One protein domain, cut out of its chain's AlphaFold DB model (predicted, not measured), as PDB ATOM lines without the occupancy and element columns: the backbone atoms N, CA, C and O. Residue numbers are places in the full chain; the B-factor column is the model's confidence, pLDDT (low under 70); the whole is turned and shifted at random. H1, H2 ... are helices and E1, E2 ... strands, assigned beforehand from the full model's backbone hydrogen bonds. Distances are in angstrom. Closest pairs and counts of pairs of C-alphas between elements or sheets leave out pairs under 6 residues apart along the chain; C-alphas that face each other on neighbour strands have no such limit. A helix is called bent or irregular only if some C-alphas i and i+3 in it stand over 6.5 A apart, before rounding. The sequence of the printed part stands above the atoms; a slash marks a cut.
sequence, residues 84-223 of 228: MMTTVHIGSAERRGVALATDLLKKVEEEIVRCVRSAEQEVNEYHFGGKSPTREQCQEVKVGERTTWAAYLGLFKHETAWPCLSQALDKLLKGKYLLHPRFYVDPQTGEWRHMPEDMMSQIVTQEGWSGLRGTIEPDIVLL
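AT A GLANCE: This is residues 84 to 223 of the 228 residues of an uncharacterized protein of Archangium sp. Cb G35 (UniProt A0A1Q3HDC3). The model is an open V: one leg is the long helix H2 with the bent helix H4 packed along it and small H3 at the far end, and the other is a chain of small parts, the strand pair E1 and E4, the hairpin E2 and E3, and then helices H5 and H6. The legs meet where residues 165 to 170 of H4 come near E1 and E4; short H1 sits by E3, and the space between the legs is empty. The 140 printed residues hold six named helices and four named strands, in the order H1 H2 H3 H4 E1 E2 E3 H5 H6 E4, with two sheets of two strands, E1 - E4 and E2 - E3, both antiparallel. The class is mostly helix, and the whole is loose, with a radius of gyration of the C-alphas of 18.3 A and a flat outline of 51 by 43 by 21 A.

IN THESE COORDINATES: Look first at E1, residues 177 to 179, which begins at C-alpha 177 at (74.250, 109.255, 100.892), and at its partner E4, residues 220 to 222, which ends at C-alpha 222 at (75.359, 112.636, 98.067). The other sheet is E2, residues 183 to 185, with E3, residues 192 to 194. After it come H5, residues 197 to 207, 15.2 A long, and H6, residues 209 to 212. Go back to C-alpha 102 at (80.482, 124.307, 100.546); from there H2, residues 102 to 128, runs 37.7 A. H1 is residues 90 to 96, 9.4 A long, and H3 is residues 135 to 139. By its hydrogen bonds H4, residues 149 to 172, was assigned as one helix, but it is bent: C-alphas 160 and 163 are 7.0 A apart. Its arms are H4a, residues 149 to 160, 15.8 A, and H4b, residues 163 to 172, 14.5 A, at a steep tilt of 43 degrees.

HOW THE PARTS SIT: Begin at E1 and E4, antiparallel at 171 degrees, where N 178 and O 221 are within hydrogen-bond range at 2.9 A. The closest C-alphas of H4b and E1 are those of Leu 169 and Tyr 177, 7.4 A apart. H2 touches H4b with residues 104 to 115 alone, closest at the C-alphas of Cys 115 and Cys 164, 5.6 A; the tilt is shallow, 17 degrees, opposite ways. Further along, H2 touches H4a with residues 116 to 123 alone, closest at the C-alphas of Ala 119 and Lys 157, 5.3 A, at a steep tilt of 55 degrees, opposite ways. H3 touches residues 149 to 150 of H4a alone, with the C-alphas of Cys 138 and Ala 150 closest at 4.4 A. E2 and E3 form a hairpin, antiparallel at 145 degrees, with N 193 and O 184 within hydrogen-bond range at 2.8 A. H5 touches H6, closest at the C-alphas of Ile 203 and Gly 211, 5.8 A. The C-alphas of Ile 90 in H1 and Trp 192 in E3 are the closest of that pair, 5.6 A apart, while H1 touches no helix. H4a is apart from H5 and H6. Every O i to N i+4 pair is within hydrogen-bond range in H2, H3, H4a and H5, against 2 of 3 in H1 and 5 of 6 in H4b; H6 is too short for such a pair.

THE WHOLE: The two C-alphas farthest apart are those of Gly 129 and Gln 188, 53.9 A. The printed part has no cut, and no link is long. Mean pLDDT of the printed part is 77.7; look for values under 70 at residues 84 to 103 and 143 to 145, with a mean of 38 in H1.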
ATOM      1  N   MET A  84      58.426 102.938  97.238       32.66
ATOM      2  CA  MET A  84      58.695 104.383  97.256       32.66
ATOM      3  C   MET A  84      60.210 104.601  97.344       32.66
ATOM      4  O   MET A  84      60.778 104.762  98.418       32.66
ATOM      5  N   MET A  85      60.870 104.560  96.192       39.47
ATOM      6  CA  MET A  85      62.271 104.910  96.035       39.47
ATOM      7  C   MET A  85      62.371 106.431  95.954       39.47
ATOM      8  O   MET A  85      61.708 107.063  95.129       39.47
ATOM      9  N   THR A  86      63.218 107.032  96.785       44.28
ATOM     10  CA  THR A  86      63.705 108.392  96.543       44.28
ATOM     11  C   THR A  86      64.375 108.402  95.172       44.28
ATOM     12  O   THR A  86      65.452 107.833  95.005       44.28
ATOM     13  N   THR A  87      63.723 108.980  94.164       45.84
ATOM     14  CA  THR A  87      64.266 109.015  92.807       45.84
ATOM     15  C   THR A  87      65.493 109.923  92.777       45.84
ATOM     16  O   THR A  87      65.412 111.141  92.944       45.84
ATOM     17  N   VAL A  88      66.668 109.318  92.610       46.62
ATOM     18  CA  VAL A  88      67.933 110.035  92.462       46.62
ATOM     19  C   VAL A  88      68.183 110.236  90.970       46.62
ATOM     20  O   VAL A  88      68.454 109.280  90.251       46.62
ATOM     21  N   HIS A  89      68.057 111.479  90.501       47.72
ATOM     22  CA  HIS A  89      68.326 111.852  89.109       47.72
ATOM     23  C   HIS A  89      69.744 112.419  88.993       47.72
ATOM     24  O   HIS A  89      70.024 113.479  89.562       47.72
ATOM     25  N   ILE A  90      70.635 111.773  88.236       41.62
ATOM     26  CA  ILE A  90      72.030 112.238  88.075       41.62
ATOM     27  C   ILE A  90      72.096 113.618  87.397       41.62
ATOM     28  O   ILE A  90      72.873 114.461  87.824       41.62
ATOM     29  N   GLY A  91      71.184 113.942  86.472       37.69
ATOM     30  CA  GLY A  91      71.105 115.288  85.868       37.69
ATOM     31  C   GLY A  91      70.751 116.417  86.854       37.69
ATOM     32  O   GLY A  91      70.865 117.600  86.541       37.69
ATOM     33  N   SER A  92      70.323 116.070  88.071       39.62
ATOM     34  CA  SER A  92      70.178 117.026  89.173       39.62
ATOM     35  C   SER A  92      71.333 116.960  90.168       39.62
ATOM     36  O   SER A  92      71.502 117.920  90.906       39.62
ATOM     37  N   ALA A  93      72.154 115.902  90.168       36.47
ATOM     38  CA  ALA A  93      73.434 115.905  90.872       36.47
ATOM     39  C   ALA A  93      74.331 117.032  90.338       36.47
ATOM     40  O   ALA A  93      75.026 117.660  91.128       36.47
ATOM     41  N   GLU A  94      74.209 117.388  89.049       36.22
ATOM     42  CA  GLU A  94      75.004 118.477  88.481       36.22
ATOM     43  C   GLU A  94      74.659 119.862  89.053       36.22
ATOM     44  O   GLU A  94      75.526 120.661  89.392       36.22
ATOM     45  N   ARG A  95      73.362 120.134  89.231       37.47
ATOM     46  CA  ARG A  95      72.880 121.356  89.897       37.47
ATOM     47  C   ARG A  95      73.083 121.318  91.416       37.47
ATOM     48  O   ARG A  95      73.148 122.372  92.040       37.47
ATOM     49  N   ARG A  96      73.181 120.121  92.006       39.38
ATOM     50  CA  ARG A  96      73.254 119.889  93.460       39.38
ATOM     51  C   ARG A  96      74.673 119.790  94.016       39.38
ATOM     52  O   ARG A  96      74.861 120.121  95.184       39.38
ATOM     53  N   GLY A  97      75.675 119.446  93.202       41.88
ATOM     54  CA  GLY A  97      77.092 119.581  93.569       41.88
ATOM     55  C   GLY A  97      77.464 121.025  93.935       41.88
ATOM     56  O   GLY A  97      78.314 121.251  94.786       41.88
ATOM     57  N   VAL A  98      76.738 121.996  93.370       39.38
ATOM     58  CA  VAL A  98      76.858 123.432  93.668       39.38
ATOM     59  C   VAL A  98      76.113 123.842  94.957       39.38
ATOM     60  O   VAL A  98      76.437 124.873  95.540       39.38
ATOM     61  N   ALA A  99      75.126 123.061  95.423       44.75
ATOM     62  CA  ALA A  99      74.199 123.450  96.497       44.75
ATOM     63  C   ALA A  99      74.420 122.738  97.845       44.75
ATOM     64  O   ALA A  99      73.886 123.190  98.863       44.75
ATOM     65  N   LEU A 100      75.224 121.665  97.902       53.44
ATOM     66  CA  LEU A 100      75.740 121.191  99.188       53.44
ATOM     67  C   LEU A 100      76.523 122.359  99.796       53.44
ATOM     68  O   LEU A 100      77.460 122.843  99.164       53.44
ATOM     69  N   ALA A 101      76.113 122.847 100.976       60.38
ATOM     70  CA  ALA A 101      76.807 123.951 101.641       60.38
ATOM     71  C   ALA A 101      78.312 123.673 101.571       60.38
ATOM     72  O   ALA A 101      78.739 122.601 101.993       60.38
ATOM     73  N   THR A 102      79.091 124.570 100.963       62.91
ATOM     74  CA  THR A 102      80.482 124.307 100.546       62.91
ATOM     75  C   THR A 102      81.340 123.736 101.683       62.91
ATOM     76  O   THR A 102      82.202 122.890 101.461       62.91
ATOM     77  N   ASP A 103      81.025 124.109 102.926       69.25
ATOM     78  CA  ASP A 103      81.646 123.583 104.144       69.25
ATOM     79  C   ASP A 103      81.385 122.088 104.395       69.25
ATOM     80  O   ASP A 103      82.237 121.389 104.936       69.25
ATOM     81  N   LEU A 104      80.203 121.583 104.044       76.94
ATOM     82  CA  LEU A 104      79.837 120.174 104.172       76.94
ATOM     83  C   LEU A 104      80.491 119.329 103.079       76.94
ATOM     84  O   LEU A 104      80.991 118.252 103.394       76.94
ATOM     85  N   LEU A 105      80.550 119.831 101.839       78.38
ATOM     86  CA  LEU A 105      81.292 119.171 100.758       78.38
ATOM     87  C   LEU A 105      82.759 118.999 101.146       78.38
ATOM     88  O   LEU A 105      83.279 117.887 101.137       78.38
ATOM     89  N   LYS A 106      83.383 120.086 101.604       80.00
ATOM     90  CA  LYS A 106      84.773 120.076 102.050       80.00
ATOM     91  C   LYS A 106      85.022 119.064 103.173       80.00
ATOM     92  O   LYS A 106      86.010 118.341 103.135       80.00
ATOM     93  N   LYS A 107      84.122 118.968 104.159       85.88
ATOM     94  CA  LYS A 107      84.238 117.966 105.236       85.88
ATOM     95  C   LYS A 107      84.146 116.535 104.712       85.88
ATOM     96  O   LYS A 107      84.861 115.668 105.198       85.88
ATOM     97  N   VAL A 108      83.273 116.281 103.739       86.19
ATOM     98  CA  VAL A 108      83.180 114.966 103.092       86.19
ATOM     99  C   VAL A 108      84.484 114.636 102.364       86.19
ATOM    100  O   VAL A 108      85.018 113.549 102.556       86.19
ATOM    101  N   GLU A 109      85.036 115.575 101.593       84.50
ATOM    102  CA  GLU A 109      86.319 115.401 100.898       84.50
ATOM    103  C   GLU A 109      87.479 115.143 101.874       84.50
ATOM    104  O   GLU A 109      88.284 114.235 101.659       84.50
ATOM    105  N   GLU A 110      87.541 115.886 102.982       87.44
ATOM    106  CA  GLU A 110      88.535 115.683 104.043       87.44
ATOM    107  C   GLU A 110      88.439 114.273 104.653       87.44
ATOM    108  O   GLU A 110      89.465 113.614 104.857       87.44
ATOM    109  N   GLU A 111      87.223 113.776 104.894       93.94
ATOM    110  CA  GLU A 111      86.996 112.419 105.398       93.94
ATOM    111  C   GLU A 111      87.350 111.337 104.369       93.94
ATOM    112  O   GLU A 111      87.958 110.331 104.742       93.94
ATOM    113  N   ILE A 112      87.063 111.554 103.080       87.19
ATOM    114  CA  ILE A 112      87.499 110.658 101.995       87.19
ATOM    115  C   ILE A 112      89.025 110.547 101.999       87.19
ATOM    116  O   ILE A 112      89.565 109.442 102.077       87.19
ATOM    117  N   VAL A 113      89.739 111.679 101.996       89.44
ATOM    118  CA  VAL A 113      91.212 111.694 102.014       89.44
ATOM    119  C   VAL A 113      91.755 111.001 103.262       89.44
ATOM    120  O   VAL A 113      92.706 110.216 103.172       89.44
ATOM    121  N   ARG A 114      91.160 111.255 104.434       95.25
ATOM    122  CA  ARG A 114      91.558 110.605 105.689       95.25
ATOM    123  C   ARG A 114      91.396 109.087 105.604       95.25
ATOM    124  O   ARG A 114      92.320 108.364 105.979       95.25
ATOM    125  N   CYS A 115      90.258 108.604 105.113       91.75
ATOM    126  CA  CYS A 115      89.980 107.174 105.007       91.75
ATOM    127  C   CYS A 115      90.871 106.478 103.979       91.75
ATOM    128  O   CYS A 115      91.430 105.427 104.286       91.75
ATOM    129  N   VAL A 116      91.098 107.095 102.817       89.62
ATOM    130  CA  VAL A 116      92.017 106.569 101.796       89.62
ATOM    131  C   VAL A 116      93.445 106.468 102.337       89.62
ATOM    132  O   VAL A 116      94.109 105.457 102.121       89.62
ATOM    133  N   ARG A 117      93.921 107.464 103.096       88.31
ATOM    134  CA  ARG A 117      95.253 107.413 103.726       88.31
ATOM    135  C   ARG A 117      95.364 106.325 104.788       88.31
ATOM    136  O   ARG A 117      96.390 105.656 104.860       88.31
ATOM    137  N   SER A 118      94.320 106.144 105.594       90.19
ATOM    138  CA  SER A 118      94.274 105.070 106.589       90.19
ATOM    139  C   SER A 118      94.330 103.698 105.920       90.19
ATOM    140  O   SER A 118      95.134 102.860 106.317       90.19
ATOM    141  N   ALA A 119      93.527 103.495 104.872       89.62
ATOM    142  CA  ALA A 119      93.530 102.265 104.089       89.62
ATOM    143  C   ALA A 119      94.885 102.029 103.412       89.62
ATOM    144  O   ALA A 119      95.408 100.920 103.435       89.62
ATOM    145  N   GLU A 120      95.507 103.073 102.858       86.75
ATOM    146  CA  GLU A 120      96.858 102.969 102.314       86.75
ATOM    147  C   GLU A 120      97.867 102.499 103.363       86.75
ATOM    148  O   GLU A 120      98.644 101.587 103.079       86.75
ATOM    149  N   GLN A 121      97.850 103.094 104.557       87.81
ATOM    150  CA  GLN A 121      98.753 102.711 105.637       87.81
ATOM    151  C   GLN A 121      98.535 101.254 106.053       87.81
ATOM    152  O   GLN A 121      99.505 100.512 106.159       87.81
ATOM    153  N   GLU A 122      97.286 100.835 106.248       89.69
ATOM    154  CA  GLU A 122      96.940  99.468 106.648       89.69
ATOM    155  C   GLU A 122      97.380  98.434 105.604       89.69
ATOM    156  O   GLU A 122      98.046  97.447 105.925       89.69
ATOM    157  N   VAL A 123      97.086  98.691 104.329       87.38
ATOM    158  CA  VAL A 123      97.457  97.794 103.230       87.38
ATOM    159  C   VAL A 123      98.976  97.732 103.045       87.38
ATOM    160  O   VAL A 123      99.531  96.653 102.815       87.38
ATOM    161  N   ASN A 124      99.667  98.867 103.166       86.56
ATOM    162  CA  ASN A 124     101.127  98.910 103.097       86.56
ATOM    163  C   ASN A 124     101.775  98.242 104.324       86.56
ATOM    164  O   ASN A 124     102.814  97.600 104.181       86.56
ATOM    165  N   GLU A 125     101.177  98.346 105.513       90.12
ATOM    166  CA  GLU A 125     101.609  97.614 106.710       90.12
ATOM    167  C   GLU A 125     101.580  96.109 106.448       90.12
ATOM    168  O   GLU A 125     102.593  95.424 106.604       90.12
ATOM    169  N   TYR A 126     100.453  95.620 105.936       89.75
ATOM    170  CA  TYR A 126     100.243  94.203 105.673       89.75
ATOM    171  C   TYR A 126     101.168  93.633 104.582       89.75
ATOM    172  O   TYR A 126     101.706  92.538 104.744       89.75
ATOM    173  N   HIS A 127     101.380  94.355 103.474       87.19
ATOM    174  CA  HIS A 127     102.146  93.831 102.331       87.19
ATOM    175  C   HIS A 127     103.627  94.229 102.301       87.19
ATOM    176  O   HIS A 127     104.434  93.511 101.710       87.19
ATOM    177  N   PHE A 128     103.995  95.354 102.918       86.56
ATOM    178  CA  PHE A 128     105.319  95.972 102.777       86.56
ATOM    179  C   PHE A 128     105.924  96.426 104.117       86.56
ATOM    180  O   PHE A 128     106.912  97.168 104.124       86.56
ATOM    181  N   GLY A 129     105.363  95.999 105.257       87.25
ATOM    182  CA  GLY A 129     105.864  96.363 106.589       87.25
ATOM    183  C   GLY A 129     105.847  97.874 106.832       87.25
ATOM    184  O   GLY A 129     106.814  98.439 107.344       87.25
ATOM    185  N   GLY A 130     104.804  98.534 106.330       80.38
ATOM    186  CA  GLY A 130     104.515  99.952 106.547       80.38
ATOM    187  C   GLY A 130     105.170 100.876 105.526       80.38
ATOM    188  O   GLY A 130     104.944 102.086 105.538       80.38
ATOM    189  N   LYS A 131     105.977 100.329 104.612       83.38
ATOM    190  CA  LYS A 131     106.620 101.097 103.544       83.38
ATOM    191  C   LYS A 131     105.705 101.212 102.334       83.38
ATOM    192  O   LYS A 131     105.010 100.271 101.970       83.38
ATOM    193  N   SER A 132     105.764 102.355 101.663       82.88
ATOM    194  CA  SER A 132     105.200 102.474 100.322       82.88
ATOM    195  C   SER A 132     105.936 101.531  99.358       82.88
ATOM    196  O   SER A 132     107.171 101.495  99.405       82.88
ATOM    197  N   PRO A 133     105.224 100.797  98.483       82.19
ATOM    198  CA  PRO A 133     105.864 100.044  97.407       82.19
ATOM    199  C   PRO A 133     106.631 100.979  96.463       82.19
ATOM    200  O   PRO A 133     106.311 102.165  96.351       82.19
ATOM    201  N   THR A 134     107.656 100.455  95.787       84.00
ATOM    202  CA  THR A 134     108.329 101.179  94.700       84.00
ATOM    203  C   THR A 134     107.542 101.064  93.398       84.00
ATOM    204  O   THR A 134     106.713 100.168  93.223       84.00
ATOM    205  N   ARG A 135     107.839 101.944  92.437       81.19
ATOM    206  CA  ARG A 135     107.216 101.909  91.107       81.19
ATOM    207  C   ARG A 135     107.430 100.563  90.415       81.19
ATOM    208  O   ARG A 135     106.503 100.041  89.800       81.19
ATOM    209  N   GLU A 136     108.630 100.004  90.533       84.06
ATOM    210  CA  GLU A 136     108.992  98.704  89.967       84.06
ATOM    211  C   GLU A 136     108.138  97.602  90.598       84.06
ATOM    212  O   GLU A 136     107.509  96.832  89.877       84.06
ATOM    213  N   GLN A 137     108.006  97.608  91.930       84.12
ATOM    214  CA  GLN A 137     107.156  96.655  92.646       84.12
ATOM    215  C   GLN A 137     105.694  96.753  92.209       84.12
ATOM    216  O   GLN A 137     105.055  95.728  92.013       84.12
ATOM    217  N   CYS A 138     105.158  97.961  91.991       81.88
ATOM    218  CA  CYS A 138     103.787  98.138  91.502       81.88
ATOM    219  C   CYS A 138     103.581  97.548  90.087       81.88
ATOM    220  O   CYS A 138     102.475  97.112  89.761       81.88
ATOM    221  N   GLN A 139     104.614  97.531  89.238       80.56
ATOM    222  CA  GLN A 139     104.535  97.015  87.864       80.56
ATOM    223  C   GLN A 139     104.701  95.494  87.774       80.56
ATOM    224  O   GLN A 139     104.298  94.893  86.776       80.56
ATOM    225  N   GLU A 140     105.264  94.866  88.802       84.69
ATOM    226  CA  GLU A 140     105.421  93.417  88.853       84.69
ATOM    227  C   GLU A 140     104.063  92.699  88.840       84.69
ATOM    228  O   GLU A 140     103.074  93.140  89.437       84.69
ATOM    229  N   VAL A 141     104.019  91.549  88.162       82.75
ATOM    230  CA  VAL A 141     102.871  90.639  88.225       82.75
ATOM    231  C   VAL A 141     102.831  90.023  89.618       82.75
ATOM    232  O   VAL A 141     103.808  89.421  90.071       82.75
ATOM    233  N   LYS A 142     101.685  90.128  90.287       76.56
ATOM    234  CA  LYS A 142     101.482  89.487  91.581       76.56
ATOM    235  C   LYS A 142     101.393  87.975  91.372       76.56
ATOM    236  O   LYS A 142     100.414  87.471  90.836       76.56
ATOM    237  N   VAL A 143     102.427  87.242  91.782       68.62
ATOM    238  CA  VAL A 143     102.522  85.785  91.584       68.62
ATOM    239  C   VAL A 143     101.266  85.079  92.113       68.62
ATOM    240  O   VAL A 143     100.883  85.259  93.265       68.62
ATOM    241  N   GLY A 144     100.627  84.271  91.261       64.81
ATOM    242  CA  GLY A 144      99.369  83.571  91.561       64.81
ATOM    243  C   GLY A 144      98.109  84.302  91.087       64.81
ATOM    244  O   GLY A 144      97.077  83.665  90.889       64.81
ATOM    245  N   GLU A 145      98.203  85.598  90.797       60.47
ATOM    246  CA  GLU A 145      97.122  86.389  90.217       60.47
ATOM    247  C   GLU A 145      97.540  86.899  88.834       60.47
ATOM    248  O   GLU A 145      98.663  87.336  88.609       60.47
ATOM    249  N   ARG A 146      96.640  86.842  87.848       77.06
ATOM    250  CA  ARG A 146      96.908  87.367  86.494       77.06
ATOM    251  C   ARG A 146      96.787  88.902  86.459       77.06
ATOM    252  O   ARG A 146      96.126  89.440  85.577       77.06
ATOM    253  N   THR A 147      97.354  89.588  87.450       78.75
ATOM    254  CA  THR A 147      97.239  91.036  87.663       78.75
ATOM    255  C   THR A 147      98.552  91.625  88.188       78.75
ATOM    256  O   THR A 147      99.408  90.896  88.689       78.75
ATOM    257  N   THR A 148      98.729  92.941  88.070       80.06
ATOM    258  CA  THR A 148      99.888  93.648  88.638       80.06
ATOM    259  C   THR A 148      99.666  93.975  90.110       80.06
ATOM    260  O   THR A 148      98.527  94.093  90.572       80.06
ATOM    261  N   TRP A 149     100.752  94.184  90.853       81.94
ATOM    262  CA  TRP A 149     100.676  94.709  92.217       81.94
ATOM    263  C   TRP A 149      99.937  96.044  92.287       81.94
ATOM    264  O   TRP A 149      99.145  96.228  93.202       81.94
ATOM    265  N   ALA A 150     100.117  96.941  91.315       78.31
ATOM    266  CA  ALA A 150      99.385  98.205  91.259       78.31
ATOM    267  C   ALA A 150      97.866  97.984  91.276       78.31
ATOM    268  O   ALA A 150      97.164  98.569  92.100       78.31
ATOM    269  N   ALA A 151      97.364  97.114  90.396       75.50
ATOM    270  CA  ALA A 151      95.937  96.833  90.290       75.50
ATOM    271  C   ALA A 151      95.402  96.120  91.540       75.50
ATOM    272  O   ALA A 151      94.343  96.483  92.050       75.50
ATOM    273  N   TYR A 152      96.150  95.145  92.060       80.88
ATOM    274  CA  TYR A 152      95.782  94.439  93.284       80.88
ATOM    275  C   TYR A 152      95.726  95.382  94.497       80.88
ATOM    276  O   TYR A 152      94.726  95.412  95.208       80.88
ATOM    277  N   LEU A 153      96.771  96.185  94.716       82.75
ATOM    278  CA  LEU A 153      96.845  97.114  95.846       82.75
ATOM    279  C   LEU A 153      95.828  98.244  95.719       82.75
ATOM    280  O   LEU A 153      95.262  98.646  96.729       82.75
ATOM    281  N   GLY A 154      95.583  98.742  94.504       80.00
ATOM    282  CA  GLY A 154      94.550  99.743  94.244       80.00
ATOM    283  C   GLY A 154      93.173  99.250  94.678       80.00
ATOM    284  O   GLY A 154      92.518  99.915  95.478       80.00
ATOM    285  N   LEU A 155      92.782  98.049  94.237       79.25
ATOM    286  CA  LEU A 155      91.517  97.428  94.638       79.25
ATOM    287  C   LEU A 155      91.464  97.184  96.149       79.25
ATOM    288  O   LEU A 155      90.483  97.528  96.798       79.25
ATOM    289  N   PHE A 156      92.531  96.634  96.729       82.12
ATOM    290  CA  PHE A 156      92.545  96.302  98.151       82.12
ATOM    291  C   PHE A 156      92.451  97.555  99.036       82.12
ATOM    292  O   PHE A 156      91.689  97.566  99.999       82.12
ATOM    293  N   LYS A 157      93.150  98.644  98.682       84.44
ATOM    294  CA  LYS A 157      93.039  99.945  99.370       84.44
ATOM    295  C   LYS A 157      91.647 100.554  99.223       84.44
ATOM    296  O   LYS A 157      91.117 101.075 100.199       84.44
ATOM    297  N   HIS A 158      91.069 100.480  98.027       85.31
ATOM    298  CA  HIS A 158      89.723 100.975  97.751       85.31
ATOM    299  C   HIS A 158      88.678 100.264  98.626       85.31
ATOM    300  O   HIS A 158      87.951 100.928  99.358       85.31
ATOM    301  N   GLU A 159      88.699  98.928  98.673       84.06
ATOM    302  CA  GLU A 159      87.808  98.138  99.538       84.06
ATOM    303  C   GLU A 159      88.046  98.391 101.036       84.06
ATOM    304  O   GLU A 159      87.105  98.509 101.821       84.06
ATOM    305  N   THR A 160      89.312  98.540 101.442       88.31
ATOM    306  CA  THR A 160      89.687  98.798 102.845       88.31
ATOM    307  C   THR A 160      89.200 100.170 103.332       88.31
ATOM    308  O   THR A 160      88.964 100.362 104.525       88.31
ATOM    309  N   ALA A 161      88.998 101.143 102.436       90.69
ATOM    310  CA  ALA A 161      88.549 102.483 102.810       90.69
ATOM    311  C   ALA A 161      87.058 102.549 103.200       90.69
ATOM    312  O   ALA A 161      86.664 103.466 103.932       90.69
ATOM    313  N   TRP A 162      86.228 101.593 102.765       90.75
ATOM    314  CA  TRP A 162      84.770 101.689 102.911       90.75
ATOM    315  C   TRP A 162      84.245 101.737 104.341       90.75
ATOM    316  O   TRP A 162      83.419 102.611 104.616       90.75
ATOM    317  N   PRO A 163      84.706 100.894 105.282       92.75
ATOM    318  CA  PRO A 163      84.209 100.949 106.655       92.75
ATOM    319  C   PRO A 163      84.476 102.308 107.315       92.75
ATOM    320  O   PRO A 163      83.606 102.865 107.986       92.75
ATOM    321  N   CYS A 164      85.663 102.874 107.073       95.00
ATOM    322  CA  CYS A 164      86.031 104.201 107.558       95.00
ATOM    323  C   CYS A 164      85.115 105.280 106.976       95.00
ATOM    324  O   CYS A 164      84.634 106.152 107.708       95.00
ATOM    325  N   LEU A 165      84.870 105.215 105.666       93.44
ATOM    326  CA  LEU A 165      84.088 106.221 104.972       93.44
ATOM    327  C   LEU A 165      82.607 106.147 105.340       93.44
ATOM    328  O   LEU A 165      82.020 107.178 105.650       93.44
ATOM    329  N   SER A 166      82.022 104.950 105.395       93.38
ATOM    330  CA  SER A 166      80.646 104.748 105.861       93.38
ATOM    331  C   SER A 166      80.453 105.331 107.265       93.38
ATOM    332  O   SER A 166      79.540 106.126 107.482       93.38
ATOM    333  N   GLN A 167      81.380 105.066 108.192       95.56
ATOM    334  CA  GLN A 167      81.317 105.630 109.542       95.56
ATOM    335  C   GLN A 167      81.406 107.167 109.557       95.56
ATOM    336  O   GLN A 167      80.773 107.819 110.393       95.56
ATOM    337  N   ALA A 168      82.222 107.761 108.683       94.31
ATOM    338  CA  ALA A 168      82.355 109.209 108.576       94.31
ATOM    339  C   ALA A 168      81.095 109.852 107.970       94.31
ATOM    340  O   ALA A 168      80.556 110.814 108.524       94.31
ATOM    341  N   LEU A 169      80.580 109.281 106.879       91.31
ATOM    342  CA  LEU A 169      79.374 109.752 106.202       91.31
ATOM    343  C   LEU A 169      78.125 109.585 107.069       91.31
ATOM    344  O   LEU A 169      77.289 110.481 107.087       91.31
ATOM    345  N   ASP A 170      78.021 108.532 107.880       92.31
ATOM    346  CA  ASP A 170      76.922 108.381 108.845       92.31
ATOM    347  C   ASP A 170      76.878 109.507 109.885       92.31
ATOM    348  O   ASP A 170      75.799 109.883 110.351       92.31
ATOM    349  N   LYS A 171      78.037 110.071 110.241       92.31
ATOM    350  CA  LYS A 171      78.128 111.213 111.163       92.31
ATOM    351  C   LYS A 171      77.804 112.533 110.468       92.31
ATOM    352  O   LYS A 171      77.136 113.376 111.060       92.31
ATOM    353  N   LEU A 172      78.287 112.721 109.239       88.50
ATOM    354  CA  LEU A 172      78.144 113.979 108.493       88.50
ATOM    355  C   LEU A 172      76.789 114.114 107.784       88.50
ATOM    356  O   LEU A 172      76.241 115.210 107.688       88.50
ATOM    357  N   LEU A 173      76.261 113.006 107.273       85.50
ATOM    358  CA  LEU A 173      75.187 112.929 106.284       85.50
ATOM    359  C   LEU A 173      74.241 111.757 106.576       85.50
ATOM    360  O   LEU A 173      73.844 111.045 105.659       85.50
ATOM    361  N   LYS A 174      73.874 111.527 107.841       85.44
ATOM    362  CA  LYS A 174      73.029 110.389 108.249       85.44
ATOM    363  C   LYS A 174      71.830 110.172 107.308       85.44
ATOM    364  O   LYS A 174      70.926 111.006 107.258       85.44
ATOM    365  N   GLY A 175      71.829 109.050 106.581       80.69
ATOM    366  CA  GLY A 175      70.770 108.673 105.632       80.69
ATOM    367  C   GLY A 175      70.676 109.533 104.361       80.69
ATOM    368  O   GLY A 175      69.666 109.478 103.668       80.69
ATOM    369  N   LYS A 176      71.692 110.348 104.060       83.50
ATOM    370  CA  LYS A 176      71.743 111.288 102.926       83.50
ATOM    371  C   LYS A 176      72.889 110.980 101.961       83.50
ATOM    372  O   LYS A 176      73.434 111.878 101.325       83.50
ATOM    373  N   TYR A 177      73.265 109.716 101.856       85.38
ATOM    374  CA  TYR A 177      74.250 109.255 100.892       85.38
ATOM    375  C   TYR A 177      73.925 107.830 100.446       85.38
ATOM    376  O   TYR A 177      73.221 107.098 101.142       85.38
ATOM    377  N   LEU A 178      74.443 107.457  99.282       83.69
ATOM    378  CA  LEU A 178      74.479 106.089  98.781       83.69
ATOM    379  C   LEU A 178      75.943 105.717  98.532       83.69
ATOM    380  O   LEU A 178      76.693 106.549  98.019       83.69
ATOM    381  N   LEU A 179      76.326 104.489  98.883       86.00
ATOM    382  CA  LEU A 179      77.621 103.893  98.534       86.00
ATOM    383  C   LEU A 179      77.402 102.830  97.468       86.00
ATOM    384  O   LEU A 179      76.460 102.047  97.592       86.00
ATOM    385  N   HIS A 180      78.240 102.838  96.433       83.69
ATOM    386  CA  HIS A 180      78.121 101.958  95.263       83.69
ATOM    387  C   HIS A 180      76.719 101.884  94.628       83.69
ATOM    388  O   HIS A 180      76.276 100.800  94.245       83.69
ATOM    389  N   PRO A 181      75.950 102.990  94.525       83.81
ATOM    390  CA  PRO A 181      74.674 102.935  93.834       83.81
ATOM    391  C   PRO A 181      74.880 102.699  92.340       83.81
ATOM    392  O   PRO A 181      75.656 103.394  91.688       83.81
ATOM    393  N   ARG A 182      74.094 101.803  91.750       82.62
ATOM    394  CA  ARG A 182      74.067 101.642  90.296       82.62
ATOM    395  C   ARG A 182      72.962 102.495  89.684       82.62
ATOM    396  O   ARG A 182      71.887 102.634  90.259       82.62
ATOM    397  N   PHE A 183      73.199 103.059  88.506       80.56
ATOM    398  CA  PHE A 183      72.227 103.863  87.770       80.56
ATOM    399  C   PHE A 183      72.122 103.438  86.314       80.56
ATOM    400  O   PHE A 183      73.104 103.038  85.694       80.56
ATOM    401  N   TYR A 184      70.932 103.593  85.746       79.12
ATOM    402  CA  TYR A 184      70.665 103.362  84.331       79.12
ATOM    403  C   TYR A 184      69.919 104.546  83.721       79.12
ATOM    404  O   TYR A 184      69.229 105.281  84.427       79.12
ATOM    405  N   VAL A 185      70.038 104.728  82.408       75.25
ATOM    406  CA  VAL A 185      69.198 105.680  81.673       75.25
ATOM    407  C   VAL A 185      67.850 105.020  81.408       75.25
ATOM    408  O   VAL A 185      67.772 104.004  80.712       75.25
ATOM    409  N   ASP A 186      66.789 105.581  81.978       75.31
ATOM    410  CA  ASP A 186      65.420 105.167  81.713       75.31
ATOM    411  C   ASP A 186      65.090 105.456  80.240       75.31
ATOM    412  O   ASP A 186      65.130 106.607  79.810       75.31
ATOM    413  N   PRO A 187      64.755 104.437  79.441       70.50
ATOM    414  CA  PRO A 187      64.596 104.599  78.002       70.50
ATOM    415  C   PRO A 187      63.290 105.291  77.599       70.50
ATOM    416  O   PRO A 187      63.164 105.712  76.453       70.50
ATOM    417  N   GLN A 188      62.310 105.395  78.500       75.06
ATOM    418  CA  GLN A 188      61.065 106.116  78.235       75.06
ATOM    419  C   GLN A 188      61.238 107.618  78.451       75.06
ATOM    420  O   GLN A 188      60.624 108.421  77.754       75.06
ATOM    421  N   THR A 189      62.058 107.990  79.433       76.06
ATOM    422  CA  THR A 189      62.226 109.386  79.865       76.06
ATOM    423  C   THR A 189      63.563 109.999  79.455       76.06
ATOM    424  O   THR A 189      63.690 111.218  79.442       76.06
ATOM    425  N   GLY A 190      64.555 109.180  79.102       72.12
ATOM    426  CA  GLY A 190      65.927 109.614  78.834       72.12
ATOM    427  C   GLY A 190      66.691 110.052  80.088       72.12
ATOM    428  O   GLY A 190      67.771 110.630  79.976       72.12
ATOM    429  N   GLU A 191      66.148 109.810  81.283       71.19
ATOM    430  CA  GLU A 191      66.726 110.272  82.543       71.19
ATOM    431  C   GLU A 191      67.472 109.164  83.284       71.19
ATOM    432  O   GLU A 191      67.054 108.010  83.310       71.19
ATOM    433  N   TRP A 192      68.543 109.534  83.981       73.50
ATOM    434  CA  TRP A 192      69.222 108.639  84.910       73.50
ATOM    435  C   TRP A 192      68.343 108.285  86.114       73.50
ATOM    436  O   TRP A 192      67.838 109.178  86.797       73.50
ATOM    437  N   ARG A 193      68.232 106.989  86.419       77.25
ATOM    438  CA  ARG A 193      67.515 106.447  87.579       77.25
ATOM    439  C   ARG A 193      68.372 105.465  88.357       77.25
ATOM    440  O   ARG A 193      69.149 104.714  87.772       77.25
ATOM    441  N   HIS A 194      68.205 105.475  89.678       83.75
ATOM    442  CA  HIS A 194      68.806 104.483  90.562       83.75
ATOM    443  C   HIS A 194      68.284 103.089  90.199       83.75
ATOM    444  O   HIS A 194      67.073 102.903  90.061       83.75
ATOM    445  N   MET A 195      69.194 102.136  90.028       85.94
ATOM    446  CA  MET A 195      68.898 100.738  89.756       85.94
ATOM    447  C   MET A 195      68.602 100.025  91.081       85.94
ATOM    448  O   MET A 195      69.486  99.938  91.930       85.94
ATOM    449  N   PRO A 196      67.383  99.497  91.269       87.06
ATOM    450  CA  PRO A 196      67.067  98.653  92.415       87.06
ATOM    451  C   PRO A 196      67.941  97.386  92.464       87.06
ATOM    452  O   PRO A 196      68.284  96.817  91.425       87.06
ATOM    453  N   GLU A 197      68.278  96.915  93.665       84.56
ATOM    454  CA  GLU A 197      69.143  95.738  93.857       84.56
ATOM    455  C   GLU A 197      68.530  94.447  93.283       84.56
ATOM    456  O   GLU A 197      69.234  93.614  92.707       84.56
ATOM    457  N   ASP A 198      67.208  94.294  93.371       89.12
ATOM    458  CA  ASP A 198      66.469  93.180  92.774       89.12
ATOM    459  C   ASP A 198      66.542  93.213  91.241       89.12
ATOM    460  O   ASP A 198      66.769  92.176  90.615       89.12
ATOM    461  N   MET A 199      66.449  94.401  90.638       88.75
ATOM    462  CA  MET A 199      66.658  94.597  89.200       88.75
ATOM    463  C   MET A 199      68.054  94.160  88.773       88.75
ATOM    464  O   MET A 199      68.209  93.409  87.808       88.75
ATOM    465  N   MET A 200      69.071  94.633  89.497       86.56
ATOM    466  CA  MET A 200      70.466  94.310  89.219       86.56
ATOM    467  C   MET A 200      70.685  92.801  89.321       86.56
ATOM    468  O   MET A 200      71.229  92.192  88.398       86.56
ATOM    469  N   SER A 201      70.199  92.189  90.401       87.25
ATOM    470  CA  SER A 201      70.309  90.751  90.648       87.25
ATOM    471  C   SER A 201      69.643  89.928  89.546       87.25
ATOM    472  O   SER A 201      70.216  88.939  89.081       87.25
ATOM    473  N   GLN A 202      68.465  90.346  89.077       90.50
ATOM    474  CA  GLN A 202      67.775  89.696  87.962       90.50
ATOM    475  C   GLN A 202      68.585  89.785  86.662       90.50
ATOM    476  O   GLN A 202      68.792  88.758  86.014       90.50
ATOM    477  N   ILE A 203      69.094  90.972  86.310       83.75
ATOM    478  CA  ILE A 203      69.909  91.168  85.098       83.75
ATOM    479  C   ILE A 203      71.176  90.312  85.159       83.75
ATOM    480  O   ILE A 203      71.481  89.596  84.207       83.75
ATOM    481  N   VAL A 204      71.896  90.339  86.283       84.44
ATOM    482  CA  VAL A 204      73.131  89.559  86.450       84.44
ATOM    483  C   VAL A 204      72.848  88.058  86.383       84.44
ATOM    484  O   VAL A 204      73.616  87.322  85.766       84.44
ATOM    485  N   THR A 205      71.733  87.594  86.950       87.75
ATOM    486  CA  THR A 205      71.349  86.174  86.906       87.75
ATOM    487  C   THR A 205      71.012  85.709  85.487       87.75
ATOM    488  O   THR A 205      71.358  84.591  85.113       87.75
ATOM    489  N   GLN A 206      70.338  86.543  84.690       85.69
ATOM    490  CA  GLN A 206      69.856  86.165  83.356       85.69
ATOM    491  C   GLN A 206      70.895  86.384  82.251       85.69
ATOM    492  O   GLN A 206      70.993  85.585  81.321       85.69
ATOM    493  N   GLU A 207      71.664  87.466  82.340       79.50
ATOM    494  CA  GLU A 207      72.522  87.960  81.258       79.50
ATOM    495  C   GLU A 207      74.001  88.079  81.662       79.50
ATOM    496  O   GLU A 207      74.843  88.507  80.864       79.50
ATOM    497  N   GLY A 208      74.330  87.731  82.909       78.75
ATOM    498  CA  GLY A 208      75.642  87.975  83.494       78.75
ATOM    499  C   GLY A 208      75.937  89.464  83.685       78.75
ATOM    500  O   GLY A 208      75.132  90.349  83.390       78.75
ATOM    501  N   TRP A 209      77.158  89.763  84.128       77.81
ATOM    502  CA  TRP A 209      77.635  91.140  84.315       77.81
ATOM    503  C   TRP A 209      77.607  91.980  83.027       77.81
ATOM    504  O   TRP A 209      77.460  93.198  83.086       77.81
ATOM    505  N   SER A 210      77.671  91.346  81.850       76.50
ATOM    506  CA  SER A 210      77.505  92.023  80.555       76.50
ATOM    507  C   SER A 210      76.135  92.679  80.373       76.50
ATOM    508  O   SER A 210      76.030  93.646  79.616       76.50
ATOM    509  N   GLY A 211      75.100  92.195  81.067       71.44
ATOM    510  CA  GLY A 211      73.750  92.757  81.013       71.44
ATOM    511  C   GLY A 211      73.651  94.180  81.569       71.44
ATOM    512  O   GLY A 211      72.762  94.926  81.156       71.44
ATOM    513  N   LEU A 212      74.597  94.575  82.431       77.56
ATOM    514  CA  LEU A 212      74.692  95.907  83.039       77.56
ATOM    515  C   LEU A 212      75.425  96.930  82.152       77.56
ATOM    516  O   LEU A 212      75.669  98.059  82.580       77.56
ATOM    517  N   ARG A 213      75.795  96.571  80.917       75.94
ATOM    518  CA  ARG A 213      76.444  97.509  79.995       75.94
ATOM    519  C   ARG A 213      75.563  98.747  79.769       75.94
ATOM    520  O   ARG A 213      74.378  98.623  79.480       75.94
ATOM    521  N   GLY A 214      76.168  99.933  79.871       71.25
ATOM    522  CA  GLY A 214      75.474 101.223  79.746       71.25
ATOM    523  C   GLY A 214      74.887 101.758  81.059       71.25
ATOM    524  O   GLY A 214      74.262 102.814  81.051       71.25
ATOM    525  N   THR A 215      75.090 101.049  82.171       78.31
ATOM    526  CA  THR A 215      74.854 101.560  83.531       78.31
ATOM    527  C   THR A 215      76.127 102.193  84.090       78.31
ATOM    528  O   THR A 215      77.209 101.951  83.557       78.31
ATOM    529  N   ILE A 216      75.998 102.973  85.163       76.38
ATOM    530  CA  ILE A 216      77.138 103.486  85.936       76.38
ATOM    531  C   ILE A 216      77.032 103.103  87.398       76.38
ATOM    532  O   ILE A 216      75.926 102.922  87.902       76.38
ATOM    533  N   GLU A 217      78.171 103.048  88.074       81.12
ATOM    534  CA  GLU A 217      78.274 102.800  89.510       81.12
ATOM    535  C   GLU A 217      79.245 103.813  90.124       81.12
ATOM    536  O   GLU A 217      80.446 103.566  90.184       81.12
ATOM    537  N   PRO A 218      78.768 105.008  90.506       78.31
ATOM    538  CA  PRO A 218      79.581 105.931  91.278       78.31
ATOM    539  C   PRO A 218      79.896 105.330  92.649       78.31
ATOM    540  O   PRO A 218      79.021 104.740  93.276       78.31
ATOM    541  N   ASP A 219      81.097 105.582  93.160       81.81
ATOM    542  CA  ASP A 219      81.492 105.155  94.508       81.81
ATOM    543  C   ASP A 219      80.567 105.726  95.593       81.81
ATOM    544  O   ASP A 219      80.185 105.049  96.549       81.81
ATOM    545  N   ILE A 220      80.212 107.008  95.452       83.12
ATOM    546  CA  ILE A 220      79.425 107.761  96.427       83.12
ATOM    547  C   ILE A 220      78.475 108.696  95.688       83.12
ATOM    548  O   ILE A 220      78.881 109.442  94.795       83.12
ATOM    549  N   VAL A 221      77.216 108.728  96.116       82.12
ATOM    550  CA  VAL A 221      76.262 109.769  95.722       82.12
ATOM    551  C   VAL A 221      75.745 110.474  96.962       82.12
ATOM    552  O   VAL A 221      75.197 109.843  97.863       82.12
ATOM    553  N   LEU A 222      75.889 111.798  96.995       80.19
ATOM    554  CA  LEU A 222      75.359 112.636  98.067       80.19
ATOM    555  C   LEU A 222      73.923 113.054  97.729       80.19
ATOM    556  O   LEU A 222      73.630 113.521  96.623       80.19
ATOM    557  N   LEU A 223      73.008 112.866  98.677       76.12
ATOM    558  CA  LEU A 223      71.592 113.179  98.517       76.12
ATOM    559  C   LEU A 223      71.288 114.544  99.133       76.12
ATOM    560  O   LEU A 223      71.718 114.855 100.241       76.12
TER     561      LEU A 223